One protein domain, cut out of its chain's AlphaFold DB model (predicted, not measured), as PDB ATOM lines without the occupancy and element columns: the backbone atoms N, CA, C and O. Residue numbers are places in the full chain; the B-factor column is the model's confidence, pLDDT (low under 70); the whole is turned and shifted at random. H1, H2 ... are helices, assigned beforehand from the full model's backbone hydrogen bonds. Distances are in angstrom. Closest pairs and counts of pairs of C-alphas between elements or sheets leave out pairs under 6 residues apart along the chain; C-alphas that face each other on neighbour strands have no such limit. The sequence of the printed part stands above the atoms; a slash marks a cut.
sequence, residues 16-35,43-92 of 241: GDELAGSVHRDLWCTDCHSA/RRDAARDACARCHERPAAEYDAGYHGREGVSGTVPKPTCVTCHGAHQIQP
ATOM      1  N   GLY A  16     225.848 307.456 366.520       79.88
ATOM      2  CA  GLY A  16     224.729 306.984 365.699       79.88
ATOM      3  C   GLY A  16     225.179 306.538 364.304       79.88
ATOM      4  O   GLY A  16     224.641 305.570 363.778       79.88
ATOM      5  N   ASP A  17     226.216 307.175 363.749       83.69
ATOM      6  CA  ASP A  17     226.768 306.837 362.433       83.69
ATOM      7  C   ASP A  17     227.380 305.428 362.394       83.69
ATOM      8  O   ASP A  17     227.245 304.723 361.394       83.69
ATOM      9  N   GLU A  18     228.008 304.980 363.487       82.62
ATOM     10  CA  GLU A  18     228.538 303.615 363.582       82.62
ATOM     11  C   GLU A  18     227.415 302.573 363.522       82.62
ATOM     12  O   GLU A  18     227.513 301.602 362.766       82.62
ATOM     13  N   LEU A  19     226.316 302.806 364.252       86.38
ATOM     14  CA  LEU A  19     225.143 301.931 364.220       86.38
ATOM     15  C   LEU A  19     224.426 301.989 362.866       86.38
ATOM     16  O   LEU A  19     223.991 300.951 362.362       86.38
ATOM     17  N   ALA A  20     224.356 303.166 362.242       88.31
ATOM     18  CA  ALA A  20     223.748 303.371 360.928       88.31
ATOM     19  C   ALA A  20     224.459 302.596 359.800       88.31
ATOM     20  O   ALA A  20     223.845 302.290 358.773       88.31
ATOM     21  N   GLY A  21     225.737 302.251 359.990       88.12
ATOM     22  CA  GLY A  21     226.504 301.377 359.098       88.12
ATOM     23  C   GLY A  21     226.269 299.876 359.309       88.12
ATOM     24  O   GLY A  21     226.789 299.062 358.546       88.12
ATOM     25  N   SER A  22     225.512 299.486 360.337       91.81
ATOM     26  CA  SER A  22     225.245 298.088 360.682       91.81
ATOM     27  C   SER A  22     223.939 297.561 360.075       91.81
ATOM     28  O   SER A  22     223.096 298.310 359.579       91.81
ATOM     29  N   VAL A  23     223.716 296.248 360.191       92.88
ATOM     30  CA  VAL A  23     222.417 295.621 359.863       92.88
ATOM     31  C   VAL A  23     221.276 296.045 360.793       92.88
ATOM     32  O   VAL A  23     220.119 295.764 360.501       92.88
ATOM     33  N   HIS A  24     221.594 296.722 361.898       93.06
ATOM     34  CA  HIS A  24     220.652 297.240 362.888       93.06
ATOM     35  C   HIS A  24     220.478 298.763 362.795       93.06
ATOM     36  O   HIS A  24     220.064 299.390 363.762       93.06
ATOM     37  N   ARG A  25     220.785 299.364 361.640       92.94
ATOM     38  CA  ARG A  25     220.698 300.813 361.377       92.94
ATOM     39  C   ARG A  25     219.371 301.484 361.742       92.94
ATOM     40  O   ARG A  25     219.359 302.684 361.984       92.94
ATOM     41  N   ASP A  26     218.282 300.722 361.763       92.56
ATOM     42  CA  ASP A  26     216.939 301.229 362.048       92.56
ATOM     43  C   ASP A  26     216.532 301.031 363.525       92.56
ATOM     44  O   ASP A  26     215.416 301.379 363.909       92.56
ATOM     45  N   LEU A  27     217.425 300.477 364.358       89.94
ATOM     46  CA  LEU A  27     217.230 300.342 365.802       89.94
ATOM     47  C   LEU A  27     217.754 301.564 366.558       89.94
ATOM     48  O   LEU A  27     218.732 302.209 366.176       89.94
ATOM     49  N   TRP A  28     217.128 301.830 367.694       87.75
ATOM     50  CA  TRP A  28     217.538 302.845 368.649       87.75
ATOM     51  C   TRP A  28     218.450 302.229 369.705       87.75
ATOM     52  O   TRP A  28     218.341 301.053 370.055       87.75
ATOM     53  N   CYS A  29     219.326 303.041 370.300       84.38
ATOM     54  CA  CYS A  29     220.258 302.585 371.336       84.38
ATOM     55  C   CYS A  29     219.537 301.858 372.490       84.38
ATOM     56  O   CYS A  29     220.063 300.904 373.064       84.38
ATOM     57  N   THR A  30     218.323 302.305 372.817       83.81
ATOM     58  CA  THR A  30     217.483 301.769 373.894       83.81
ATOM     59  C   THR A  30     216.888 300.397 373.602       83.81
ATOM     60  O   THR A  30     216.523 299.692 374.540       83.81
ATOM     61  N   ASP A  31     216.829 299.984 372.336       85.94
ATOM     62  CA  ASP A  31     216.295 298.671 371.958       85.94
ATOM     63  C   ASP A  31     217.217 297.545 372.446       85.94
ATOM     64  O   ASP A  31     216.769 296.463 372.838       85.94
ATOM     65  N   CYS A  32     218.520 297.830 372.515       83.50
ATOM     66  CA  CYS A  32     219.529 296.941 373.086       83.50
ATOM     67  C   CYS A  32     219.829 297.292 374.552       83.50
ATOM     68  O   CYS A  32     219.895 296.397 375.401       83.50
ATOM     69  N   HIS A  33     219.966 298.583 374.866       80.56
ATOM     70  CA  HIS A  33     220.340 299.070 376.193       80.56
ATOM     71  C   HIS A  33     219.129 299.525 377.009       80.56
ATOM     72  O   HIS A  33     218.638 300.640 376.856       80.56
ATOM     73  N   SER A  34     218.721 298.710 377.980       71.31
ATOM     74  CA  SER A  34     217.658 299.068 378.930       71.31
ATOM     75  C   SER A  34     218.051 300.192 379.906       71.31
ATOM     76  O   SER A  34     217.176 300.829 380.488       71.31
ATOM     77  N   ALA A  35     219.352 300.470 380.076       65.69
ATOM     78  CA  ALA A  35     219.862 301.598 380.855       65.69
ATOM     79  C   ALA A  35     221.182 302.142 380.268       65.69
ATOM     80  O   ALA A  35     222.197 301.452 380.267       65.69
ATOM     81  N   ARG A  43     228.172 294.596 381.191       53.16
ATOM     82  CA  ARG A  43     228.424 293.202 381.559       53.16
ATOM     83  C   ARG A  43     228.183 292.385 380.295       53.16
ATOM     84  O   ARG A  43     227.128 292.524 379.682       53.16
ATOM     85  N   ARG A  44     229.167 291.588 379.878       51.47
ATOM     86  CA  ARG A  44     229.102 290.796 378.637       51.47
ATOM     87  C   ARG A  44     227.835 289.930 378.572       51.47
ATOM     88  O   ARG A  44     227.300 289.743 377.485       51.47
ATOM     89  N   ASP A  45     227.323 289.516 379.726       54.84
ATOM     90  CA  ASP A  45     226.096 288.725 379.880       54.84
ATOM     91  C   ASP A  45     224.835 289.509 379.475       54.84
ATOM     92  O   ASP A  45     223.939 288.963 378.836       54.84
ATOM     93  N   ALA A  46     224.808 290.828 379.708       65.12
ATOM     94  CA  ALA A  46     223.701 291.690 379.289       65.12
ATOM     95  C   ALA A  46     223.576 291.786 377.757       65.12
ATOM     96  O   ALA A  46     222.492 292.054 377.241       65.12
ATOM     97  N   ALA A  47     224.668 291.545 377.019       69.75
ATOM     98  CA  ALA A  47     224.633 291.518 375.561       69.75
ATOM     99  C   ALA A  47     223.907 290.272 375.028       69.75
ATOM    100  O   ALA A  47     223.174 290.384 374.048       69.75
ATOM    101  N   ARG A  48     224.054 289.107 375.682       77.44
ATOM    102  CA  ARG A  48     223.326 287.884 375.297       77.44
ATOM    103  C   ARG A  48     221.823 288.107 375.416       77.44
ATOM    104  O   ARG A  48     221.100 287.873 374.451       77.44
ATOM    105  N   ASP A  49     221.367 288.639 376.547       80.19
ATOM    106  CA  ASP A  49     219.941 288.891 376.781       80.19
ATOM    107  C   ASP A  49     219.368 289.963 375.854       80.19
ATOM    108  O   ASP A  49     218.229 289.844 375.405       80.19
ATOM    109  N   ALA A  50     220.154 290.993 375.521       85.12
ATOM    110  CA  ALA A  50     219.740 292.008 374.560       85.12
ATOM    111  C   ALA A  50     219.496 291.416 373.167       85.12
ATOM    112  O   ALA A  50     218.450 291.670 372.569       85.12
ATOM    113  N   CYS A  51     220.423 290.590 372.673       89.12
ATOM    114  CA  CYS A  51     220.281 289.935 371.377       89.12
ATOM    115  C   CYS A  51     219.162 288.882 371.380       89.12
ATOM    116  O   CYS A  51     218.427 288.771 370.400       89.12
ATOM    117  N   ALA A  52     219.005 288.132 372.475       90.31
ATOM    118  CA  ALA A  52     218.045 287.034 372.584       90.31
ATOM    119  C   ALA A  52     216.580 287.473 372.454       90.31
ATOM    120  O   ALA A  52     215.763 286.666 372.028       90.31
ATOM    121  N   ARG A  53     216.253 288.742 372.746       90.25
ATOM    122  CA  ARG A  53     214.895 289.293 372.564       90.25
ATOM    123  C   ARG A  53     214.380 289.198 371.125       90.25
ATOM    124  O   ARG A  53     213.174 289.135 370.929       90.25
ATOM    125  N   CYS A  54     215.282 289.206 370.142       93.81
ATOM    126  CA  CYS A  54     214.936 289.093 368.721       93.81
ATOM    127  C   CYS A  54     215.598 287.876 368.049       93.81
ATOM    128  O   CYS A  54     215.079 287.334 367.076       93.81
ATOM    129  N   HIS A  55     216.747 287.424 368.555       93.50
ATOM    130  CA  HIS A  55     217.504 286.280 368.044       93.50
ATOM    131  C   HIS A  55     217.397 285.073 368.979       93.50
ATOM    132  O   HIS A  55     218.404 284.513 369.417       93.50
ATOM    133  N   GLU A  56     216.164 284.651 369.250       94.81
ATOM    134  CA  GLU A  56     215.851 283.576 370.199       94.81
ATOM    135  C   GLU A  56     216.546 282.255 369.848       94.81
ATOM    136  O   GLU A  56     217.189 281.644 370.698       94.81
ATOM    137  N   ARG A  57     216.476 281.828 368.577       94.88
ATOM    138  CA  ARG A  57     217.069 280.552 368.148       94.88
ATOM    139  C   ARG A  57     218.599 280.524 368.308       94.88
ATOM    140  O   ARG A  57     219.080 279.604 368.964       94.88
ATOM    141  N   PRO A  58     219.373 281.495 367.776       93.50
ATOM    142  CA  PRO A  58     220.809 281.584 368.049       93.50
ATOM    143  C   PRO A  58     221.163 281.602 369.537       93.50
ATOM    144  O   PRO A  58     222.126 280.956 369.939       93.50
ATOM    145  N   ALA A  59     220.388 282.322 370.355       92.00
ATOM    146  CA  ALA A  59     220.625 282.392 371.792       92.00
ATOM    147  C   ALA A  59     220.407 281.029 372.469       92.00
ATOM    148  O   ALA A  59     221.256 280.586 373.236       92.00
ATOM    149  N   ALA A  60     219.330 280.322 372.120       92.56
ATOM    150  CA  ALA A  60     219.058 278.979 372.628       92.56
ATOM    151  C   ALA A  60     220.124 277.955 372.192       92.56
ATOM    152  O   ALA A  60     220.542 277.117 372.990       92.56
ATOM    153  N   GLU A  61     220.597 278.029 370.943       93.88
ATOM    154  CA  GLU A  61     221.700 277.199 370.439       93.88
ATOM    155  C   GLU A  61     223.005 277.457 371.203       93.88
ATOM    156  O   GLU A  61     223.693 276.509 371.584       93.88
ATOM    157  N   TYR A  62     223.322 278.730 371.456       91.62
ATOM    158  CA  TYR A  62     224.489 279.137 372.233       91.62
ATOM    159  C   TYR A  62     224.424 278.616 373.677       91.62
ATOM    160  O   TYR A  62     225.383 277.994 374.139       91.62
ATOM    161  N   ASP A  63     223.288 278.790 374.358       89.25
ATOM    162  CA  ASP A  63     223.079 278.323 375.737       89.25
ATOM    163  C   ASP A  63     223.146 276.789 375.850       89.25
ATOM    164  O   ASP A  63     223.650 276.242 376.833       89.25
ATOM    165  N   ALA A  64     222.669 276.076 374.823       91.31
ATOM    166  CA  ALA A  64     222.743 274.617 374.746       91.31
ATOM    167  C   ALA A  64     224.161 274.092 374.446       91.31
ATOM    168  O   ALA A  64     224.445 272.909 374.691       91.31
ATOM    169  N   GLY A  65     225.028 274.949 373.901       90.44
ATOM    170  CA  GLY A  65     226.422 274.671 373.586       90.44
ATOM    171  C   GLY A  65     227.357 274.775 374.793       90.44
ATOM    172  O   GLY A  65     227.008 275.242 375.875       90.44
ATOM    173  N   TYR A  66     228.601 274.348 374.604       88.19
ATOM    174  CA  TYR A  66     229.630 274.345 375.642       88.19
ATOM    175  C   TYR A  66     229.989 275.762 376.120       88.19
ATOM    176  O   TYR A  66     230.258 275.966 377.303       88.19
ATOM    177  N   HIS A  67     229.949 276.752 375.221       87.25
ATOM    178  CA  HIS A  67     230.258 278.145 375.551       87.25
ATOM    179  C   HIS A  67     229.149 278.859 376.337       87.25
ATOM    180  O   HIS A  67     229.475 279.773 377.088       87.25
ATOM    181  N   GLY A  68     227.883 278.441 376.227       83.25
ATOM    182  CA  GLY A  68     226.766 279.050 376.961       83.25
ATOM    183  C   GLY A  68     226.419 278.387 378.298       83.25
ATOM    184  O   GLY A  68     225.781 279.014 379.137       83.25
ATOM    185  N   ARG A  69     226.879 277.154 378.555       80.56
ATOM    186  CA  ARG A  69     226.618 276.438 379.821       80.56
ATOM    187  C   ARG A  69     227.243 277.131 381.029       80.56
ATOM    188  O   ARG A  69     228.441 277.404 381.022       80.56
ATOM    189  N   GLU A  70     226.491 277.343 382.104       68.44
ATOM    190  CA  GLU A  70     227.015 277.860 383.378       68.44
ATOM    191  C   GLU A  70     228.012 276.885 384.048       68.44
ATOM    192  O   GLU A  70     228.043 275.692 383.755       68.44
ATOM    193  N   GLY A  71     228.885 277.389 384.928       61.19
ATOM    194  CA  GLY A  71     229.753 276.549 385.776       61.19
ATOM    195  C   GLY A  71     231.026 275.978 385.130       61.19
ATOM    196  O   GLY A  71     231.933 275.568 385.846       61.19
ATOM    197  N   VAL A  72     231.168 276.016 383.802       55.44
ATOM    198  CA  VAL A  72     232.457 275.722 383.144       55.44
ATOM    199  C   VAL A  72     233.368 276.952 383.272       55.44
ATOM    200  O   VAL A  72     233.378 277.804 382.384       55.44
ATOM    201  N   SER A  73     234.046 277.124 384.411       49.78
ATOM    202  CA  SER A  73     234.974 278.243 384.633       49.78
ATOM    203  C   SER A  73     236.409 277.837 384.298       49.78
ATOM    204  O   SER A  73     237.059 277.126 385.062       49.78
ATOM    205  N   GLY A  74     236.913 278.314 383.162       58.31
ATOM    206  CA  GLY A  74     238.349 278.505 382.963       58.31
ATOM    207  C   GLY A  74     238.761 279.914 383.400       58.31
ATOM    208  O   GLY A  74     237.918 280.752 383.713       58.31
ATOM    209  N   THR A  75     240.058 280.209 383.373       62.00
ATOM    210  CA  THR A  75     240.590 281.571 383.569       62.00
ATOM    211  C   THR A  75     240.249 282.525 382.414       62.00
ATOM    212  O   THR A  75     240.427 283.735 382.543       62.00
ATOM    213  N   VAL A  76     239.743 281.998 381.292       67.94
ATOM    214  CA  VAL A  76     239.391 282.750 380.080       67.94
ATOM    215  C   VAL A  76     237.878 283.022 380.041       67.94
ATOM    216  O   VAL A  76     237.093 282.074 380.143       67.94
ATOM    217  N   PRO A  77     237.439 284.287 379.875       73.88
ATOM    218  CA  PRO A  77     236.028 284.621 379.711       73.88
ATOM    219  C   PRO A  77     235.405 283.931 378.495       73.88
ATOM    220  O   PRO A  77     236.004 283.889 377.420       73.88
ATOM    221  N   LYS A  78     234.169 283.452 378.645       78.88
ATOM    222  CA  LYS A  78     233.409 282.845 377.545       78.88
ATOM    223  C   LYS A  78     233.143 283.854 376.420       78.88
ATOM    224  O   LYS A  78     232.931 285.041 376.699       78.88
ATOM    225  N   PRO A  79     233.149 283.411 375.149       86.69
ATOM    226  CA  PRO A  79     232.770 284.276 374.041       86.69
ATOM    227  C   PRO A  79     231.285 284.625 374.156       86.69
ATOM    228  O   PRO A  79     230.490 283.762 374.479       86.69
ATOM    229  N   THR A  80     230.890 285.860 373.862       85.62
ATOM    230  CA  THR A  80     229.472 286.248 373.784       85.62
ATOM    231  C   THR A  80     229.099 286.610 372.350       85.62
ATOM    232  O   THR A  80     229.963 286.626 371.473       85.62
ATOM    233  N   CYS A  81     227.831 286.946 372.091       88.62
ATOM    234  CA  CYS A  81     227.368 287.346 370.756       88.62
ATOM    235  C   CYS A  81     228.262 288.442 370.143       88.62
ATOM    236  O   CYS A  81     228.663 288.352 368.983       88.62
ATOM    237  N   VAL A  82     228.666 289.426 370.956       87.56
ATOM    238  CA  VAL A  82     229.513 290.543 370.512       87.56
ATOM    239  C   VAL A  82     230.976 290.163 370.275       87.56
ATOM    240  O   VAL A  82     231.685 290.909 369.606       87.56
ATOM    241  N   THR A  83     231.439 289.013 370.782       87.25
ATOM    242  CA  THR A  83     232.797 288.518 370.507       87.25
ATOM    243  C   THR A  83     232.964 288.196 369.023       87.25
ATOM    244  O   THR A  83     233.984 288.554 368.445       87.25
ATOM    245  N   CYS A  84     231.956 287.575 368.399       88.50
ATOM    246  CA  CYS A  84     232.013 287.186 366.988       88.50
ATOM    247  C   CYS A  84     231.329 288.200 366.059       88.50
ATOM    248  O   CYS A  84     231.813 288.436 364.955       88.50
ATOM    249  N   HIS A  85     230.224 288.817 366.493       89.62
ATOM    250  CA  HIS A  85     229.443 289.738 365.657       89.62
ATOM    251  C   HIS A  85     229.881 291.207 365.750       89.62
ATOM    252  O   HIS A  85     229.492 292.008 364.897       89.62
ATOM    253  N   GLY A  86     230.684 291.572 366.754       85.94
ATOM    254  CA  GLY A  86     230.875 292.970 367.142       85.94
ATOM    255  C   GLY A  86     229.674 293.512 367.924       85.94
ATOM    256  O   GLY A  86     228.701 292.798 368.160       85.94
ATOM    257  N   ALA A  87     229.750 294.769 368.364       83.44
ATOM    258  CA  ALA A  87     228.729 295.365 369.230       83.44
ATOM    259  C   ALA A  87     227.837 296.371 368.489       83.44
ATOM    260  O   ALA A  87     226.627 296.189 368.439       83.44
ATOM    261  N   HIS A  88     228.428 297.402 367.879       87.25
ATOM    262  CA  HIS A  88     227.692 298.518 367.264       87.25
ATOM    263  C   HIS A  88     227.893 298.619 365.744       87.25
ATOM    264  O   HIS A  88     227.229 299.398 365.082       87.25
ATOM    265  N   GLN A  89     228.758 297.777 365.180       87.56
ATOM    266  CA  GLN A  89     229.114 297.690 363.761       87.56
ATOM    267  C   GLN A  89     228.783 296.299 363.189       87.56
ATOM    268  O   GLN A  89     229.574 295.695 362.459       87.56
ATOM    269  N   ILE A  90     227.634 295.747 363.590       89.50
ATOM    270  CA  ILE A  90     227.239 294.370 363.273       89.50
ATOM    271  C   ILE A  90     227.022 294.227 361.764       89.50
ATOM    272  O   ILE A  90     226.192 294.912 361.163       89.50
ATOM    273  N   GLN A  91     227.780 293.323 361.149       88.75
ATOM    274  CA  GLN A  91     227.743 293.078 359.707       88.75
ATOM    275  C   GLN A  91     226.781 291.934 359.345       88.75
ATOM    276  O   GLN A  91     226.429 291.126 360.209       88.75
ATOM    277  N   PRO A  92     226.379 291.807 358.065       89.38
ATOM    278  CA  PRO A  92     225.556 290.691 357.614       89.38
ATOM    279  C   PRO A  92     226.202 289.328 357.898       89.38
ATOM    280  O   PRO A  92     227.223 288.960 357.309       89.38
TER     281      PRO A  92
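This is residues 16 to 35 and 43 to 92 of the 241 residues of an uncharacterized protein of bacterium HR12 (UniProt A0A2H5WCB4). What shape is it? H4 folds back from H3 in the middle; H2 and H5 pack on H3, H1 lies far off, and residues 71 to 76 stick out. What builds it? Five named helices, H1 to H5, hold 32 of 70 printed residues, under half: all helix. It is only just compact, close to loose, with a radius of gyration of the C-alphas of 13.0 A and spans of 37, 26 and 24 A.

Which helices are longest? H3, residues 44 to 52, begins at (229.102, 290.796, 378.637) and spans 13.2 A; H4 is residues 56 to 64. And the others? H1 is residues 16 to 20, H2 29 to 32, and H5 81 to 85, ending at (229.443, 289.738, 365.657).

What touches H3? H4 forms a hairpin with it, opposite ways at a steep tilt of 44 degrees; their closest C-alphas, 52 and 59, are 5.4 A apart. Are backbones paired? Every O i to N i+4 pair is within hydrogen-bond range in H1, H4 and H5, and 4 of 5 in H3; H2 is too short.

Is it cut? Residues 36 to 42 are not printed; C-alphas 35 and 43 are 12.0 A apart. Where is confidence low? Residues 35, 43 to 47 and 70 to 76 are under 70; the H4 to H5 link is long.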